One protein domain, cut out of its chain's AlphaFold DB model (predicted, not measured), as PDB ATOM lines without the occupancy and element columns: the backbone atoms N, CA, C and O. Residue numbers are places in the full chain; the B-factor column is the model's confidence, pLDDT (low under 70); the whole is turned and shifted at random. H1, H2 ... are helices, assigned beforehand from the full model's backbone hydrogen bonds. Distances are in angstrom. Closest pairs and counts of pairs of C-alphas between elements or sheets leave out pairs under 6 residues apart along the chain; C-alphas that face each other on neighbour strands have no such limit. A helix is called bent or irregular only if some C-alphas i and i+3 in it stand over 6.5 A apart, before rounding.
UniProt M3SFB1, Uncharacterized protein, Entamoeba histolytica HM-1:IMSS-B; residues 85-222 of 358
ATOM      1  N   GLN A  85     295.876 247.112 331.041       94.75
ATOM      2  CA  GLN A  85     296.452 247.634 329.801       94.75
ATOM      3  C   GLN A  85     296.656 249.149 329.869       94.75
ATOM      4  O   GLN A  85     297.739 249.621 329.523       94.75
ATOM      5  N   ARG A  86     295.659 249.910 330.335       94.56
ATOM      6  CA  ARG A  86     295.771 251.362 330.543       94.56
ATOM      7  C   ARG A  86     296.938 251.705 331.465       94.56
ATOM      8  O   ARG A  86     297.726 252.594 331.146       94.56
ATOM      9  N   ASP A  87     297.083 251.000 332.580       94.88
ATOM     10  CA  ASP A  87     298.148 251.269 333.549       94.88
ATOM     11  C   ASP A  87     299.527 250.980 332.940       94.88
ATOM     12  O   ASP A  87     300.450 251.788 333.062       94.88
ATOM     13  N   LYS A  88     299.648 249.893 332.165       94.44
ATOM     14  CA  LYS A  88     300.854 249.588 331.382       94.44
ATOM     15  C   LYS A  88     301.190 250.703 330.386       94.44
ATOM     16  O   LYS A  88     302.340 251.137 330.322       94.44
ATOM     17  N   TRP A  89     300.207 251.190 329.626       92.75
ATOM     18  CA  TRP A  89     300.399 252.319 328.707       92.75
ATOM     19  C   TRP A  89     300.811 253.594 329.450       92.75
ATOM     20  O   TRP A  89     301.712 254.295 329.004       92.75
ATOM     21  N   THR A  90     300.220 253.861 330.612       92.62
ATOM     22  CA  THR A  90     300.543 255.028 331.444       92.62
ATOM     23  C   THR A  90     301.997 255.000 331.917       92.62
ATOM     24  O   THR A  90     302.701 256.007 331.805       92.62
ATOM     25  N   ILE A  91     302.472 253.847 332.398       93.69
ATOM     26  CA  ILE A  91     303.870 253.660 332.815       93.69
ATOM     27  C   ILE A  91     304.811 253.880 331.626       93.69
ATOM     28  O   ILE A  91     305.733 254.691 331.722       93.69
ATOM     29  N   ASN A  92     304.531 253.242 330.485       91.50
ATOM     30  CA  ASN A  92     305.324 253.407 329.266       91.50
ATOM     31  C   ASN A  92     305.384 254.876 328.822       91.50
ATOM     32  O   ASN A  92     306.456 255.393 328.518       91.50
ATOM     33  N   GLY A  93     304.248 255.575 328.824       90.00
ATOM     34  CA  GLY A  93     304.177 256.986 328.453       90.00
ATOM     35  C   GLY A  93     304.998 257.883 329.369       90.00
ATOM     36  O   GLY A  93     305.668 258.799 328.892       90.00
ATOM     37  N   LYS A  94     305.010 257.598 330.674       91.00
ATOM     38  CA  LYS A  94     305.842 258.318 331.645       91.00
ATOM     39  C   LYS A  94     307.331 258.113 331.375       91.00
ATOM     40  O   LYS A  94     308.095 259.079 331.397       91.00
ATOM     41  N   GLU A  95     307.749 256.881 331.100       90.56
ATOM     42  CA  GLU A  95     309.142 256.577 330.762       90.56
ATOM     43  C   GLU A  95     309.579 257.253 329.462       90.56
ATOM     44  O   GLU A  95     310.626 257.904 329.429       90.56
ATOM     45  N   GLU A  96     308.768 257.151 328.408       86.88
ATOM     46  CA  GLU A  96     309.047 257.774 327.114       86.88
ATOM     47  C   GLU A  96     309.071 259.300 327.211       86.88
ATOM     48  O   GLU A  96     309.935 259.946 326.612       86.88
ATOM     49  N   ALA A  97     308.200 259.891 328.035       85.94
ATOM     50  CA  ALA A  97     308.215 261.327 328.269       85.94
ATOM     51  C   ALA A  97     309.531 261.790 328.910       85.94
ATOM     52  O   ALA A  97     310.164 262.746 328.449       85.94
ATOM     53  N   LEU A  98     309.990 261.072 329.937       86.75
ATOM     54  CA  LEU A  98     311.239 261.379 330.632       86.75
ATOM     55  C   LEU A  98     312.474 261.144 329.750       86.75
ATOM     56  O   LEU A  98     313.398 261.964 329.768       86.75
ATOM     57  N   LYS A  99     312.502 260.058 328.964       86.69
ATOM     58  CA  LYS A  99     313.573 259.794 327.987       86.69
ATOM     59  C   LYS A  99     313.631 260.895 326.930       86.69
ATOM     60  O   LYS A  99     314.713 261.418 326.665       86.69
ATOM     61  N   GLY A 100     312.476 261.289 326.392       84.12
ATOM     62  CA  GLY A 100     312.356 262.367 325.415       84.12
ATOM     63  C   GLY A 100     312.919 263.686 325.935       84.12
ATOM     64  O   GLY A 100     313.757 264.298 325.280       84.12
ATOM     65  N   ILE A 101     312.563 264.095 327.156       84.44
ATOM     66  CA  ILE A 101     313.098 265.333 327.747       84.44
ATOM     67  C   ILE A 101     314.610 265.269 327.954       84.44
ATOM     68  O   ILE A 101     315.302 266.242 327.656       84.44
ATOM     69  N   LYS A 102     315.145 264.137 328.431       88.06
ATOM     70  CA  LYS A 102     316.600 263.965 328.587       88.06
ATOM     71  C   LYS A 102     317.325 264.102 327.248       88.06
ATOM     72  O   LYS A 102     318.304 264.842 327.164       88.06
ATOM     73  N   LEU A 103     316.820 263.444 326.205       86.38
ATOM     74  CA  LEU A 103     317.366 263.541 324.851       86.38
ATOM     75  C   LEU A 103     317.321 264.985 324.333       86.38
ATOM     76  O   LEU A 103     318.314 265.494 323.821       86.38
ATOM     77  N   LEU A 104     316.191 265.667 324.512       84.31
ATOM     78  CA  LEU A 104     316.003 267.039 324.047       84.31
ATOM     79  C   LEU A 104     316.861 268.055 324.805       84.31
ATOM     80  O   LEU A 104     317.294 269.039 324.207       84.31
ATOM     81  N   ASN A 105     317.155 267.821 326.085       87.69
ATOM     82  CA  ASN A 105     318.116 268.635 326.831       87.69
ATOM     83  C   ASN A 105     319.530 268.489 326.247       87.69
ATOM     84  O   ASN A 105     320.171 269.501 325.979       87.69
ATOM     85  N   SER A 106     319.969 267.258 325.950       89.19
ATOM     86  CA  SER A 106     321.255 267.007 325.279       89.19
ATOM     87  C   SER A 106     321.329 267.691 323.904       89.19
ATOM     88  O   SER A 106     322.273 268.424 323.606       89.19
ATOM     89  N   ILE A 107     320.271 267.563 323.093       87.00
ATOM     90  CA  ILE A 107     320.169 268.247 321.795       87.00
ATOM     91  C   ILE A 107     320.213 269.774 321.969       87.00
ATOM     92  O   ILE A 107     320.841 270.465 321.169       87.00
ATOM     93  N   SER A 108     319.582 270.322 323.011       87.56
ATOM     94  CA  SER A 108     319.613 271.760 323.296       87.56
ATOM     95  C   SER A 108     321.019 272.252 323.658       87.56
ATOM     96  O   SER A 108     321.389 273.367 323.289       87.56
ATOM     97  N   GLU A 109     321.813 271.446 324.363       90.56
ATOM     98  CA  GLU A 109     323.214 271.758 324.656       90.56
ATOM     99  C   GLU A 109     324.073 271.740 323.387       90.56
ATOM    100  O   GLU A 109     324.857 272.665 323.155       90.56
ATOM    101  N   GLU A 110     323.900 270.731 322.529       90.44
ATOM    102  CA  GLU A 110     324.548 270.674 321.212       90.44
ATOM    103  C   GLU A 110     324.169 271.876 320.343       90.44
ATOM    104  O   GLU A 110     325.038 272.514 319.747       90.44
ATOM    105  N   LEU A 111     322.883 272.232 320.313       90.19
ATOM    106  CA  LEU A 111     322.377 273.379 319.568       90.19
ATOM    107  C   LEU A 111     323.037 274.683 320.033       90.19
ATOM    108  O   LEU A 111     323.428 275.502 319.203       90.19
ATOM    109  N   ASN A 112     323.224 274.865 321.341       91.44
ATOM    110  CA  ASN A 112     323.932 276.026 321.880       91.44
ATOM    111  C   ASN A 112     325.401 276.060 321.437       91.44
ATOM    112  O   ASN A 112     325.900 277.120 321.051       91.44
ATOM    113  N   LYS A 113     326.089 274.910 321.415       94.44
ATOM    114  CA  LYS A 113     327.459 274.811 320.877       94.44
ATOM    115  C   LYS A 113     327.500 275.177 319.391       94.44
ATOM    116  O   LYS A 113     328.372 275.944 318.977       94.44
ATOM    117  N   LEU A 114     326.537 274.705 318.596       91.44
ATOM    118  CA  LEU A 114     326.434 275.037 317.172       91.44
ATOM    119  C   LEU A 114     326.153 276.529 316.954       91.44
ATOM    120  O   LEU A 114     326.825 277.147 316.135       91.44
ATOM    121  N   LYS A 115     325.246 277.140 317.727       91.56
ATOM    122  CA  LYS A 115     324.953 278.585 317.662       91.56
ATOM    123  C   LYS A 115     326.164 279.445 318.026       91.56
ATOM    124  O   LYS A 115     326.407 280.466 317.389       91.56
ATOM    125  N   ASN A 116     326.953 279.033 319.016       94.81
ATOM    126  CA  ASN A 116     328.217 279.702 319.333       94.81
ATOM    127  C   ASN A 116     329.244 279.538 318.202       94.81
ATOM    128  O   ASN A 116     329.933 280.498 317.857       94.81
ATOM    129  N   THR A 117     329.304 278.352 317.591       93.38
ATOM    130  CA  THR A 117     330.159 278.093 316.421       93.38
ATOM    131  C   THR A 117     329.765 278.972 315.232       93.38
ATOM    132  O   THR A 117     330.638 279.564 314.605       93.38
ATOM    133  N   ASP A 118     328.466 279.114 314.952       91.75
ATOM    134  CA  ASP A 118     327.942 279.992 313.900       91.75
ATOM    135  C   ASP A 118     328.359 281.451 314.125       91.75
ATOM    136  O   ASP A 118     328.949 282.061 313.235       91.75
ATOM    137  N   LYS A 119     328.169 281.977 315.344       93.50
ATOM    138  CA  LYS A 119     328.606 283.335 315.717       93.50
ATOM    139  C   LYS A 119     330.106 283.543 315.500       93.50
ATOM    140  O   LYS A 119     330.515 284.583 314.987       93.50
ATOM    141  N   TYR A 120     330.925 282.567 315.889       94.62
ATOM    142  CA  TYR A 120     332.375 282.628 315.706       94.62
ATOM    143  C   TYR A 120     332.773 282.617 314.221       94.62
ATOM    144  O   TYR A 120     333.574 283.447 313.789       94.62
ATOM    145  N   LEU A 121     332.189 281.717 313.425       90.19
ATOM    146  CA  LEU A 121     332.434 281.630 311.984       90.19
ATOM    147  C   LEU A 121     331.964 282.891 311.244       90.19
ATOM    148  O   LEU A 121     332.677 283.367 310.364       90.19
ATOM    149  N   GLU A 122     330.812 283.464 311.609       90.12
ATOM    150  CA  GLU A 122     330.325 284.718 311.022       90.12
ATOM    151  C   GLU A 122     331.267 285.876 311.365       90.12
ATOM    152  O   GLU A 122     331.615 286.654 310.481       90.12
ATOM    153  N   LYS A 123     331.769 285.951 312.607       93.44
ATOM    154  CA  LYS A 123     332.773 286.953 312.992       93.44
ATOM    155  C   LYS A 123     334.033 286.844 312.128       93.44
ATOM    156  O   LYS A 123     334.450 287.841 311.546       93.44
ATOM    157  N   MET A 124     334.582 285.637 311.967       92.00
ATOM    158  CA  MET A 124     335.741 285.415 311.092       92.00
ATOM    159  C   MET A 124     335.446 285.758 309.626       92.00
ATOM    160  O   MET A 124     336.310 286.294 308.934       92.00
ATOM    161  N   ARG A 125     334.230 285.468 309.140       88.56
ATOM    162  CA  ARG A 125     333.800 285.843 307.785       88.56
ATOM    163  C   ARG A 125     333.853 287.358 307.605       88.56
ATOM    164  O   ARG A 125     334.438 287.829 306.634       88.56
ATOM    165  N   GLN A 126     333.278 288.106 308.546       89.81
ATOM    166  CA  GLN A 126     333.240 289.570 308.511       89.81
ATOM    167  C   GLN A 126     334.646 290.178 308.604       89.81
ATOM    168  O   GLN A 126     334.995 291.035 307.796       89.81
ATOM    169  N   GLU A 127     335.488 289.686 309.517       92.75
ATOM    170  CA  GLU A 127     336.891 290.107 309.639       92.75
ATOM    171  C   GLU A 127     337.674 289.847 308.341       92.75
ATOM    172  O   GLU A 127     338.412 290.720 307.876       92.75
ATOM    173  N   ARG A 128     337.470 288.687 307.698       90.94
ATOM    174  CA  ARG A 128     338.118 288.369 306.418       90.94
ATOM    175  C   ARG A 128     337.636 289.276 305.288       90.94
ATOM    176  O   ARG A 128     338.458 289.725 304.496       90.94
ATOM    177  N   LEU A 129     336.341 289.582 305.225       88.38
ATOM    178  CA  LEU A 129     335.785 290.512 304.238       88.38
ATOM    179  C   LEU A 129     336.339 291.934 304.408       88.38
ATOM    180  O   LEU A 129     336.674 292.567 303.412       88.38
ATOM    181  N   ILE A 130     336.481 292.420 305.646       91.19
ATOM    182  CA  ILE A 130     337.104 293.724 305.936       91.19
ATOM    183  C   ILE A 130     338.565 293.735 305.479       91.19
ATOM    184  O   ILE A 130     338.994 294.673 304.809       91.19
ATOM    185  N   TYR A 131     339.319 292.678 305.799       92.06
ATOM    186  CA  TYR A 131     340.701 292.538 305.348       92.06
ATOM    187  C   TYR A 131     340.807 292.591 303.818       92.06
ATOM    188  O   TYR A 131     341.597 293.369 303.291       92.06
ATOM    189  N   LEU A 132     339.979 291.816 303.106       87.44
ATOM    190  CA  LEU A 132     339.956 291.813 301.642       87.44
ATOM    191  C   LEU A 132     339.592 293.198 301.088       87.44
ATOM    192  O   LEU A 132     340.272 293.688 300.195       87.44
ATOM    193  N   LEU A 133     338.589 293.873 301.659       89.38
ATOM    194  CA  LEU A 133     338.165 295.205 301.217       89.38
ATOM    195  C   LEU A 133     339.294 296.247 301.292       89.38
ATOM    196  O   LEU A 133     339.374 297.117 300.423       89.38
ATOM    197  N   ASN A 134     340.146 296.152 302.318       90.19
ATOM    198  CA  ASN A 134     341.287 297.047 302.520       90.19
ATOM    199  C   ASN A 134     342.468 296.740 301.584       90.19
ATOM    200  O   ASN A 134     343.241 297.645 301.288       90.19
ATOM    201  N   GLN A 135     342.622 295.487 301.144       88.31
ATOM    202  CA  GLN A 135     343.716 295.042 300.267       88.31
ATOM    203  C   GLN A 135     343.383 295.171 298.775       88.31
ATOM    204  O   GLN A 135     344.276 295.262 297.939       88.31
ATOM    205  N   THR A 136     342.102 295.160 298.416       86.19
ATOM    206  CA  THR A 136     341.666 295.287 297.026       86.19
ATOM    207  C   THR A 136     341.791 296.735 296.554       86.19
ATOM    208  O   THR A 136     341.285 297.644 297.205       86.19
ATOM    209  N   GLU A 137     342.375 296.971 295.379       85.44
ATOM    210  CA  GLU A 137     342.412 298.300 294.743       85.44
ATOM    211  C   GLU A 137     341.291 298.475 293.704       85.44
ATOM    212  O   GLU A 137     340.690 299.548 293.604       85.44
ATOM    213  N   LEU A 138     340.936 297.395 293.001       85.25
ATOM    214  CA  LEU A 138     339.934 297.373 291.936       85.25
ATOM    215  C   LEU A 138     338.510 297.657 292.444       85.25
ATOM    216  O   LEU A 138     337.957 296.949 293.289       85.25
ATOM    217  N   ASN A 139     337.864 298.669 291.857       82.00
ATOM    218  CA  ASN A 139     336.513 299.094 292.242       82.00
ATOM    219  C   ASN A 139     335.442 298.008 292.033       82.00
ATOM    220  O   ASN A 139     334.491 297.931 292.814       82.00
ATOM    221  N   GLU A 140     335.571 297.168 291.006       80.50
ATOM    222  CA  GLU A 140     334.624 296.075 290.750       80.50
ATOM    223  C   GLU A 140     334.692 294.982 291.821       80.50
ATOM    224  O   GLU A 140     333.657 294.513 292.298       80.50
ATOM    225  N   GLU A 141     335.892 294.618 292.268       78.38
ATOM    226  CA  GLU A 141     336.084 293.649 293.349       78.38
ATOM    227  C   GLU A 141     335.632 294.211 294.703       78.38
ATOM    228  O   GLU A 141     334.932 293.522 295.448       78.38
ATOM    229  N   LYS A 142     335.888 295.497 294.988       83.50
ATOM    230  CA  LYS A 142     335.335 296.170 296.179       83.50
ATOM    231  C   LYS A 142     333.809 296.108 296.223       83.50
ATOM    232  O   LYS A 142     333.235 295.896 297.293       83.50
ATOM    233  N   LYS A 143     333.130 296.286 295.081       83.81
ATOM    234  CA  LYS A 143     331.662 296.161 294.994       83.81
ATOM    235  C   LYS A 143     331.198 294.743 295.340       83.81
ATOM    236  O   LYS A 143     330.230 294.602 296.086       83.81
ATOM    237  N   LYS A 144     331.899 293.711 294.858       81.06
ATOM    238  CA  LYS A 144     331.609 292.302 295.190       81.06
ATOM    239  C   LYS A 144     331.772 292.026 296.690       81.06
ATOM    240  O   LYS A 144     330.871 291.462 297.304       81.06
ATOM    241  N   ILE A 145     332.858 292.510 297.298       81.38
ATOM    242  CA  ILE A 145     333.128 292.349 298.738       81.38
ATOM    243  C   ILE A 145     332.072 293.063 299.594       81.38
ATOM    244  O   ILE A 145     331.544 292.478 300.536       81.38
ATOM    245  N   LYS A 146     331.684 294.297 299.240       83.12
ATOM    246  CA  LYS A 146     330.607 295.024 299.939       83.12
ATOM    247  C   LYS A 146     329.256 294.314 299.839       83.12
ATOM    248  O   LYS A 146     328.500 294.285 300.806       83.12
ATOM    249  N   LYS A 147     328.948 293.712 298.686       81.81
ATOM    250  CA  LYS A 147     327.740 292.893 298.518       81.81
ATOM    251  C   LYS A 147     327.770 291.662 299.433       81.81
ATOM    252  O   LYS A 147     326.752 291.345 300.036       81.81
ATOM    253  N   ALA A 148     328.937 291.035 299.591       77.31
ATOM    254  CA  ALA A 148     329.139 289.898 300.488       77.31
ATOM    255  C   ALA A 148     328.979 290.241 301.979       77.31
ATOM    256  O   ALA A 148     328.399 289.455 302.731       77.31
ATOM    257  N   GLN A 149     329.431 291.425 302.413       80.00
ATOM    258  CA  GLN A 149     329.249 291.904 303.795       80.00
ATOM    259  C   GLN A 149     327.767 291.994 304.184       80.00
ATOM    260  O   GLN A 149     327.398 291.619 305.295       80.00
ATOM    261  N   ASN A 150     326.924 292.423 303.241       76.62
ATOM    262  CA  ASN A 150     325.482 292.583 303.437       76.62
ATOM    263  C   ASN A 150     324.677 291.300 303.166       76.62
ATOM    264  O   ASN A 150     323.463 291.284 303.364       76.62
ATOM    265  N   TYR A 151     325.323 290.235 302.687       72.31
ATOM    266  CA  TYR A 151     324.654 288.985 302.351       72.31
ATOM    267  C   TYR A 151     324.607 288.043 303.556       72.31
ATOM    268  O   TYR A 151     325.630 287.758 304.185       72.31
ATOM    269  N   VAL A 152     323.417 287.516 303.851       66.75
ATOM    270  CA  VAL A 152     323.240 286.433 304.821       66.75
ATOM    271  C   VAL A 152     323.490 285.114 304.105       66.75
ATOM    272  O   VAL A 152     322.761 284.739 303.189       66.75
ATOM    273  N   VAL A 153     324.522 284.384 304.522       64.50
ATOM    274  CA  VAL A 153     324.811 283.055 303.970       64.50
ATOM    275  C   VAL A 153     323.677 282.090 304.337       64.50
ATOM    276  O   VAL A 153     323.613 281.583 305.457       64.50
ATOM    277  N   HIS A 154     322.764 281.849 303.403       54.91
ATOM    278  CA  HIS A 154     321.746 280.808 303.531       54.91
ATOM    279  C   HIS A 154     322.345 279.403 303.365       54.91
ATOM    280  O   HIS A 154     323.475 279.266 302.884       54.91
ATOM    281  N   ASP A 155     321.578 278.386 303.786       48.12
ATOM    282  CA  ASP A 155     321.889 276.956 303.661       48.12
ATOM    283  C   ASP A 155     322.596 276.675 302.324       48.12
ATOM    284  O   ASP A 155     322.097 276.991 301.242       48.12
ATOM    285  N   VAL A 156     323.810 276.133 302.406       42.59
ATOM    286  CA  VAL A 156     324.626 275.825 301.231       42.59
ATOM    287  C   VAL A 156     323.931 274.702 300.468       42.59
ATOM    288  O   VAL A 156     323.767 273.610 301.008       42.59
ATOM    289  N   ILE A 157     323.554 274.958 299.209       37.88
ATOM    290  CA  ILE A 157     323.288 273.893 298.233       37.88
ATOM    291  C   ILE A 157     324.480 272.943 298.316       37.88
ATOM    292  O   ILE A 157     325.611 273.375 298.087       37.88
ATOM    293  N   SER A 158     324.237 271.689 298.698       32.28
ATOM    294  CA  SER A 158     325.261 270.685 298.975       32.28
ATOM    295  C   SER A 158     326.281 270.618 297.836       32.28
ATOM    296  O   SER A 158     326.033 270.003 296.800       32.28
ATOM    297  N   PHE A 159     327.447 271.242 298.001       34.03
ATOM    298  CA  PHE A 159     328.550 271.057 297.067       34.03
ATOM    299  C   PHE A 159     329.211 269.719 297.392       34.03
ATOM    300  O   PHE A 159     330.100 269.620 298.232       34.03
ATOM    301  N   GLY A 160     328.702 268.680 296.737       34.03
ATOM    302  CA  GLY A 160     329.201 267.308 296.773       34.03
ATOM    303  C   GLY A 160     328.880 266.560 295.479       34.03
ATOM    304  O   GLY A 160     328.708 265.349 295.492       34.03
ATOM    305  N   ILE A 161     328.745 267.280 294.366       40.38
ATOM    306  CA  ILE A 161     328.644 266.663 293.047       40.38
ATOM    307  C   ILE A 161     330.072 266.314 292.615       40.38
ATOM    308  O   ILE A 161     330.879 267.216 292.371       40.38
ATOM    309  N   GLU A 162     330.375 265.013 292.576       37.34
ATOM    310  CA  GLU A 162     331.626 264.462 292.049       37.34
ATOM    311  C   GLU A 162     332.016 265.144 290.732       37.34
ATOM    312  O   GLU A 162     331.179 265.439 289.874       37.34
ATOM    313  N   GLU A 163     333.313 265.359 290.539       38.78
ATOM    314  CA  GLU A 163     333.892 266.050 289.382       38.78
ATOM    315  C   GLU A 163     333.462 265.444 288.027       38.78
ATOM    316  O   GLU A 163     333.364 266.147 287.022       38.78
ATOM    317  N   LYS A 164     333.079 264.159 288.015       40.00
ATOM    318  CA  LYS A 164     332.491 263.465 286.857       40.00
ATOM    319  C   LYS A 164     331.110 264.000 286.455       40.00
ATOM    320  O   LYS A 164     330.831 264.125 285.266       40.00
ATOM    321  N   VAL A 165     330.260 264.372 287.411       44.62
ATOM    322  CA  VAL A 165     328.899 264.874 287.146       44.62
ATOM    323  C   VAL A 165     328.920 266.352 286.720       44.62
ATOM    324  O   VAL A 165     328.084 266.773 285.917       44.62
ATOM    325  N   LYS A 166     329.935 267.128 287.140       41.75
ATOM    326  CA  LYS A 166     330.179 268.499 286.640       41.75
ATOM    327  C   LYS A 166     330.391 268.558 285.124       41.75
ATOM    328  O   LYS A 166     329.950 269.514 284.493       41.75
ATOM    329  N   ASN A 167     331.039 267.550 284.537       43.56
ATOM    330  CA  ASN A 167     331.282 267.508 283.092       43.56
ATOM    331  C   ASN A 167     330.039 267.098 282.291       43.56
ATOM    332  O   ASN A 167     329.842 267.603 281.190       43.56
ATOM    333  N   VAL A 168     329.178 266.246 282.856       45.22
ATOM    334  CA  VAL A 168     327.937 265.782 282.208       45.22
ATOM    335  C   VAL A 168     326.860 266.869 282.200       45.22
ATOM    336  O   VAL A 168     326.158 267.046 281.211       45.22
ATOM    337  N   LEU A 169     326.752 267.648 283.278       46.12
ATOM    338  CA  LEU A 169     325.739 268.700 283.418       46.12
ATOM    339  C   LEU A 169     326.239 270.094 282.996       46.12
ATOM    340  O   LEU A 169     325.531 271.086 283.162       46.12
ATOM    341  N   ARG A 170     327.442 270.183 282.415       40.94
ATOM    342  CA  ARG A 170     328.089 271.433 281.981       40.94
ATOM    343  C   ARG A 170     327.232 272.318 281.052       40.94
ATOM    344  O   ARG A 170     327.278 273.529 281.248       40.94
ATOM    345  N   PRO A 171     326.410 271.785 280.118       45.66
ATOM    346  CA  PRO A 171     325.537 272.620 279.284       45.66
ATOM    347  C   PRO A 171     324.352 273.215 280.060       45.66
ATOM    348  O   PRO A 171     323.874 274.292 279.726       45.66
ATOM    349  N   ILE A 172     323.892 272.529 281.112       43.38
ATOM    350  CA  ILE A 172     322.750 272.938 281.947       43.38
ATOM    351  C   ILE A 172     323.218 273.893 283.065       43.38
ATOM    352  O   ILE A 172     322.481 274.778 283.495       43.38
ATOM    353  N   PHE A 173     324.476 273.777 283.498       38.88
ATOM    354  CA  PHE A 173     325.064 274.544 284.599       38.88
ATOM    355  C   PHE A 173     325.755 275.859 284.217       38.88
ATOM    356  O   PHE A 173     326.434 276.447 285.062       38.88
ATOM    357  N   HIS A 174     325.517 276.406 283.021       35.34
ATOM    358  CA  HIS A 174     325.883 277.804 282.741       35.34
ATOM    359  C   HIS A 174     325.243 278.804 283.731       35.34
ATOM    360  O   HIS A 174     325.771 279.897 283.904       35.34
ATOM    361  N   PHE A 175     324.206 278.393 284.470       33.31
ATOM    362  CA  PHE A 175     323.586 279.151 285.564       33.31
ATOM    363  C   PHE A 175     324.295 279.072 286.933       33.31
ATOM    364  O   PHE A 175     323.988 279.874 287.812       33.31
ATOM    365  N   ILE A 176     325.238 278.147 287.174       35.84
ATOM    366  CA  ILE A 176     325.895 278.048 288.501       35.84
ATOM    367  C   ILE A 176     327.014 279.074 288.694       35.84
ATOM    368  O   ILE A 176     327.294 279.447 289.835       35.84
ATOM    369  N   ASN A 177     327.591 279.612 287.618       33.94
ATOM    370  CA  ASN A 177     328.534 280.728 287.750       33.94
ATOM    371  C   ASN A 177     327.873 281.993 288.346       33.94
ATOM    372  O   ASN A 177     328.587 282.821 288.907       33.94
ATOM    373  N   ASP A 178     326.535 282.077 288.336       33.22
ATOM    374  CA  ASP A 178     325.740 283.182 288.895       33.22
ATOM    375  C   ASP A 178     325.197 282.944 290.322       33.22
ATOM    376  O   ASP A 178     324.638 283.856 290.932       33.22
ATOM    377  N   LEU A 179     325.388 281.761 290.923       39.81
ATOM    378  CA  LEU A 179     324.868 281.449 292.272       39.81
ATOM    379  C   LEU A 179     325.847 281.754 293.417       39.81
ATOM    380  O   LEU A 179     325.555 281.503 294.592       39.81
ATOM    381  N   ASN A 180     327.001 282.347 293.106       49.91
ATOM    382  CA  ASN A 180     327.834 283.006 294.098       49.91
ATOM    383  C   ASN A 180     327.553 284.517 294.041       49.91
ATOM    384  O   ASN A 180     328.224 285.205 293.272       49.91
ATOM    385  N   PRO A 181     326.629 285.075 294.854       47.59
ATOM    386  CA  PRO A 181     326.358 286.516 294.839       47.59
ATOM    387  C   PRO A 181     327.591 287.374 295.184       47.59
ATOM    388  O   PRO A 181     327.522 288.598 295.067       47.59
ATOM    389  N   GLU A 182     328.697 286.735 295.585       54.81
ATOM    390  CA  GLU A 182     329.918 287.323 296.119       54.81
ATOM    391  C   GLU A 182     331.146 287.084 295.221       54.81
ATOM    392  O   GLU A 182     332.047 287.907 295.246       54.81
ATOM    393  N   ALA A 183     331.202 286.009 294.420       58.94
ATOM    394  CA  ALA A 183     332.320 285.637 293.524       58.94
ATOM    395  C   ALA A 183     333.748 285.978 294.035       58.94
ATOM    396  O   ALA A 183     334.623 286.329 293.246       58.94
ATOM    397  N   ILE A 184     333.980 285.902 295.354       69.00
ATOM    398  CA  ILE A 184     335.274 286.196 295.983       69.00
ATOM    399  C   ILE A 184     336.146 284.951 295.863       69.00
ATOM    400  O   ILE A 184     335.808 283.903 296.414       69.00
ATOM    401  N   ASN A 185     337.272 285.074 295.164       73.44
ATOM    402  CA  ASN A 185     338.245 283.999 294.999       73.44
ATOM    403  C   ASN A 185     339.288 284.023 296.134       73.44
ATOM    404  O   ASN A 185     340.464 284.284 295.904       73.44
ATOM    405  N   ASP A 186     338.838 283.807 297.375       80.88
ATOM    406  CA  ASP A 186     339.698 283.719 298.561       80.88
ATOM    407  C   ASP A 186     339.467 282.383 299.277       80.88
ATOM    408  O   ASP A 186     338.369 282.094 299.755       80.88
ATOM    409  N   GLN A 187     340.513 281.559 299.368       75.62
ATOM    410  CA  GLN A 187     340.413 280.201 299.911       75.62
ATOM    411  C   GLN A 187     339.927 280.190 301.370       75.62
ATOM    412  O   GLN A 187     339.099 279.355 301.748       75.62
ATOM    413  N   THR A 188     340.403 281.136 302.184       77.00
ATOM    414  CA  THR A 188     340.014 281.275 303.594       77.00
ATOM    415  C   THR A 188     338.538 281.653 303.718       77.00
ATOM    416  O   THR A 188     337.797 281.001 304.456       77.00
ATOM    417  N   TYR A 189     338.084 282.641 302.946       81.38
ATOM    418  CA  TYR A 189     336.686 283.053 302.857       81.38
ATOM    419  C   TYR A 189     335.765 281.896 302.446       81.38
ATOM    420  O   TYR A 189     334.778 281.608 303.130       81.38
ATOM    421  N   CYS A 190     336.115 281.183 301.371       76.38
ATOM    422  CA  CYS A 190     335.353 280.037 300.880       76.38
ATOM    423  C   CYS A 190     335.246 278.921 301.929       76.38
ATOM    424  O   CYS A 190     334.163 278.368 302.135       76.38
ATOM    425  N   SER A 191     336.342 278.621 302.635       79.94
ATOM    426  CA  SER A 191     336.369 277.620 303.709       79.94
ATOM    427  C   SER A 191     335.468 278.005 304.887       79.94
ATOM    428  O   SER A 191     334.681 277.179 305.360       79.94
ATOM    429  N   ILE A 192     335.524 279.266 305.336       82.12
ATOM    430  CA  ILE A 192     334.658 279.781 306.410       82.12
ATOM    431  C   ILE A 192     333.189 279.677 305.996       82.12
ATOM    432  O   ILE A 192     332.377 279.139 306.750       82.12
ATOM    433  N   ARG A 193     332.848 280.122 304.780       79.94
ATOM    434  CA  ARG A 193     331.479 280.078 304.256       79.94
ATOM    435  C   ARG A 193     330.933 278.651 304.175       79.94
ATOM    436  O   ARG A 193     329.795 278.416 304.575       79.94
ATOM    437  N   TYR A 194     331.735 277.699 303.698       77.56
ATOM    438  CA  TYR A 194     331.343 276.289 303.640       77.56
ATOM    439  C   TYR A 194     331.035 275.726 305.036       77.56
ATOM    440  O   TYR A 194     329.982 275.120 305.247       77.56
ATOM    441  N   LYS A 195     331.917 275.976 306.014       83.25
ATOM    442  CA  LYS A 195     331.705 275.556 307.409       83.25
ATOM    443  C   LYS A 195     330.441 276.182 307.999       83.25
ATOM    444  O   LYS A 195     329.661 275.479 308.632       83.25
ATOM    445  N   LEU A 196     330.228 277.474 307.760       81.81
ATOM    446  CA  LEU A 196     329.074 278.226 308.250       81.81
ATOM    447  C   LEU A 196     327.759 277.666 307.686       81.81
ATOM    448  O   LEU A 196     326.830 277.408 308.444       81.81
ATOM    449  N   GLY A 197     327.711 277.363 306.386       75.06
ATOM    450  CA  GLY A 197     326.560 276.702 305.770       75.06
ATOM    451  C   GLY A 197     326.247 275.331 306.369       75.06
ATOM    452  O   GLY A 197     325.092 275.037 306.670       75.06
ATOM    453  N   LYS A 198     327.277 274.509 306.612       80.75
ATOM    454  CA  LYS A 198     327.109 273.204 307.268       80.75
ATOM    455  C   LYS A 198     326.574 273.351 308.696       80.75
ATOM    456  O   LYS A 198     325.665 272.622 309.082       80.75
ATOM    457  N   VAL A 199     327.110 274.297 309.471       84.50
ATOM    458  CA  VAL A 199     326.653 274.565 310.844       84.50
ATOM    459  C   VAL A 199     325.200 275.044 310.860       84.50
ATOM    460  O   VAL A 199     324.418 274.527 311.651       84.50
ATOM    461  N   ARG A 200     324.805 275.961 309.969       83.25
ATOM    462  CA  ARG A 200     323.418 276.454 309.875       83.25
ATOM    463  C   ARG A 200     322.423 275.359 309.496       83.25
ATOM    464  O   ARG A 200     321.377 275.255 310.135       83.25
ATOM    465  N   SER A 201     322.794 274.481 308.563       77.75
ATOM    466  CA  SER A 201     321.987 273.303 308.227       77.75
ATOM    467  C   SER A 201     321.771 272.398 309.445       77.75
ATOM    468  O   SER A 201     320.650 271.960 309.695       77.75
ATOM    469  N   LEU A 202     322.825 272.143 310.232       82.56
ATOM    470  CA  LEU A 202     322.729 271.339 311.455       82.56
ATOM    471  C   LEU A 202     321.888 272.030 312.540       82.56
ATOM    472  O   LEU A 202     321.113 271.367 313.222       82.56
ATOM    473  N   ILE A 203     322.010 273.354 312.694       79.62
ATOM    474  CA  ILE A 203     321.175 274.148 313.610       79.62
ATOM    475  C   ILE A 203     319.700 273.962 313.262       79.62
ATOM    476  O   ILE A 203     318.915 273.633 314.144       79.62
ATOM    477  N   LYS A 204     319.337 274.113 311.986       75.75
ATOM    478  CA  LYS A 204     317.954 273.988 311.512       75.75
ATOM    479  C   LYS A 204     317.370 272.602 311.782       75.75
ATOM    480  O   LYS A 204     316.254 272.489 312.285       75.75
ATOM    481  N   GLU A 205     318.140 271.550 311.502       77.38
ATOM    482  CA  GLU A 205     317.750 270.166 311.793       77.38
ATOM    483  C   GLU A 205     317.507 269.954 313.297       77.38
ATOM    484  O   GLU A 205     316.478 269.414 313.710       77.38
ATOM    485  N   LYS A 206     318.429 270.434 314.139       79.62
ATOM    486  CA  LYS A 206     318.346 270.300 315.599       79.62
ATOM    487  C   LYS A 206     317.212 271.148 316.187       79.62
ATOM    488  O   LYS A 206     316.514 270.676 317.077       79.62
ATOM    489  N   GLU A 207     316.958 272.355 315.683       77.06
ATOM    490  CA  GLU A 207     315.815 273.190 316.093       77.06
ATOM    491  C   GLU A 207     314.476 272.508 315.803       77.06
ATOM    492  O   GLU A 207     313.574 272.529 316.647       77.06
ATOM    493  N   GLN A 208     314.363 271.826 314.660       71.44
ATOM    494  CA  GLN A 208     313.185 271.028 314.340       71.44
ATOM    495  C   GLN A 208     312.992 269.879 315.342       71.44
ATOM    496  O   GLN A 208     311.867 269.644 315.782       71.44
ATOM    497  N   GLN A 209     314.066 269.213 315.772       72.81
ATOM    498  CA  GLN A 209     314.000 268.186 316.821       72.81
ATOM    499  C   GLN A 209     313.584 268.782 318.177       72.81
ATOM    500  O   GLN A 209     312.688 268.254 318.833       72.81
ATOM    501  N   VAL A 210     314.153 269.927 318.577       74.31
ATOM    502  CA  VAL A 210     313.824 270.598 319.853       74.31
ATOM    503  C   VAL A 210     312.384 271.107 319.899       74.31
ATOM    504  O   VAL A 210     311.801 271.164 320.981       74.31
ATOM    505  N   SER A 211     311.754 271.397 318.756       68.19
ATOM    506  CA  SER A 211     310.331 271.768 318.713       68.19
ATOM    507  C   SER A 211     309.405 270.690 319.303       68.19
ATOM    508  O   SER A 211     308.362 271.015 319.875       68.19
ATOM    509  N   GLN A 212     309.825 269.417 319.288       69.69
ATOM    510  CA  GLN A 212     309.090 268.316 319.919       69.69
ATOM    511  C   GLN A 212     309.048 268.427 321.450       69.69
ATOM    512  O   GLN A 212     308.200 267.803 322.081       69.69
ATOM    513  N   ARG A 213     309.893 269.261 322.073       74.81
ATOM    514  CA  ARG A 213     309.906 269.489 323.529       74.81
ATOM    515  C   ARG A 213     308.561 269.940 324.070       74.81
ATOM    516  O   ARG A 213     308.199 269.548 325.175       74.81
ATOM    517  N   PHE A 214     307.824 270.728 323.290       69.94
ATOM    518  CA  PHE A 214     306.477 271.142 323.656       69.94
ATOM    519  C   PHE A 214     305.578 269.929 323.916       69.94
ATOM    520  O   PHE A 214     304.925 269.874 324.948       69.94
ATOM    521  N   VAL A 215     305.640 268.911 323.055       70.81
ATOM    522  CA  VAL A 215     304.832 267.684 323.137       70.81
ATOM    523  C   VAL A 215     305.079 266.934 324.445       70.81
ATOM    524  O   VAL A 215     304.140 266.602 325.168       70.81
ATOM    525  N   TYR A 216     306.353 266.709 324.770       77.94
ATOM    526  CA  TYR A 216     306.758 266.022 325.993       77.94
ATOM    527  C   TYR A 216     306.387 266.819 327.250       77.94
ATOM    528  O   TYR A 216     305.856 266.259 328.207       77.94
ATOM    529  N   ASN A 217     306.612 268.136 327.242       75.25
ATOM    530  CA  ASN A 217     306.240 269.006 328.356       75.25
ATOM    531  C   ASN A 217     304.720 269.057 328.555       75.25
ATOM    532  O   ASN A 217     304.258 269.003 329.691       75.25
ATOM    533  N   SER A 218     303.941 269.125 327.472       71.00
ATOM    534  CA  SER A 218     302.479 269.095 327.530       71.00
ATOM    535  C   SER A 218     301.974 267.813 328.186       71.00
ATOM    536  O   SER A 218     301.090 267.894 329.034       71.00
ATOM    537  N   ALA A 219     302.556 266.653 327.864       74.94
ATOM    538  CA  ALA A 219     302.207 265.385 328.508       74.94
ATOM    539  C   ALA A 219     302.515 265.389 330.016       74.94
ATOM    540  O   ALA A 219     301.696 264.942 330.812       74.94
ATOM    541  N   ILE A 220     303.659 265.950 330.426       77.88
ATOM    542  CA  ILE A 220     304.020 266.050 331.850       77.88
ATOM    543  C   ILE A 220     303.086 266.985 332.615       77.88
ATOM    544  O   ILE A 220     302.659 266.645 333.716       77.88
ATOM    545  N   ILE A 221     302.779 268.156 332.048       77.12
ATOM    546  CA  ILE A 221     301.938 269.172 332.697       77.12
ATOM    547  C   ILE A 221     300.494 268.681 332.835       77.12
ATOM    548  O   ILE A 221     299.874 268.898 333.870       77.12
ATOM    549  N   SER A 222     299.963 268.033 331.796       73.44
ATOM    550  CA  SER A 222     298.593 267.501 331.799       73.44
ATOM    551  C   SER A 222     298.446 266.217 332.615       73.44
ATOM    552  O   SER A 222     297.358 265.932 333.099       73.44
TER     553      SER A 222
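AT A GLANCE: This is residues 85 to 222 of the 358 residues of an uncharacterized protein of Entamoeba histolytica HM-1:IMSS-B (UniProt M3SFB1). One very long helix, H1, makes the long axis; at its last end the short helix H2 folds back on it as a hairpin, and H5 and then H6 run back beside it toward its first end. Between H2 and H5 the chain swings out to one side, where residues 160 to 178, with the small helices H3 and H4, stick out from the long body. The printed part has 138 residues with six named helices, H1 to H6 in order along the chain, and no named strand; the class is all helix. It is extended, with a radius of gyration of the C-alphas of 22.2 A, and flat in outline, spanning 74 by 38 by 19 A.

IN THESE COORDINATES: H1, residues 85 to 135, begins with C-alpha 85 at (296.452, 247.634, 329.801) and ends with C-alpha 135 at (343.716, 295.042, 300.267), 73.2 A away. H2 holds residues 139 to 149 and is 15.4 A long. H3, residues 163 to 168, and H4, residues 173 to 178, measure 9.3 A and 9.7 A. H4 is neither bent nor irregular, but only just: C-alphas 174 and 177 are 6.4 A apart. H5, residues 187 to 210, is 34.6 A long. H6, residues 213 to 222, is 14.2 A long and ends with C-alpha 222 at (298.593, 267.501, 331.799).

HOW THE PARTS SIT: H1 is the hub, and the helix packing is mostly aligned, with helices that touch at a shallow tilt. H1 and H2 form a helical hairpin, opposite ways at 23 degrees; H1 touches H2 with residues 126 to 133 alone, and the closest C-alphas are those of Leu 133 and Lys 142, 5.9 A apart. H1 and H5 touch, opposite ways at a shallow tilt of 21 degrees, with the C-alphas of Leu 104 and Val 210 the closest at 5.9 A. H1 touches H6 with residues 94 to 104 alone; the closest C-alphas are those of Ala 97 and Tyr 216, 5.4 A apart, and the two run opposite ways at a shallow tilt of 34 degrees, only just short of steep. H5 and H6 meet only through their link. H2 and H5 are apart. H3 and H4 touch no helix, and they are only just apart from each other, at 8.2 A. In H1, H2, H5 and H6 every O i to N i+4 pair is within hydrogen-bond range; H3 and H4 each have 0 of 2, with 1 of 3 and 2 of 3 O i to N i+3 pairs within range.

THE WHOLE: The C-alphas farthest apart are those of Gln 85 and Glu 137, at 76.9 A. Residues 85 to 92, which belong to H1, stand free, as do residues 160 to 178. The link from H2 to H3, residues 150 to 162, is long. The printed part has no cut. The mean pLDDT of the printed part is 74.5; it is under 70 at residues 152 to 184, 211 to 212 and 214.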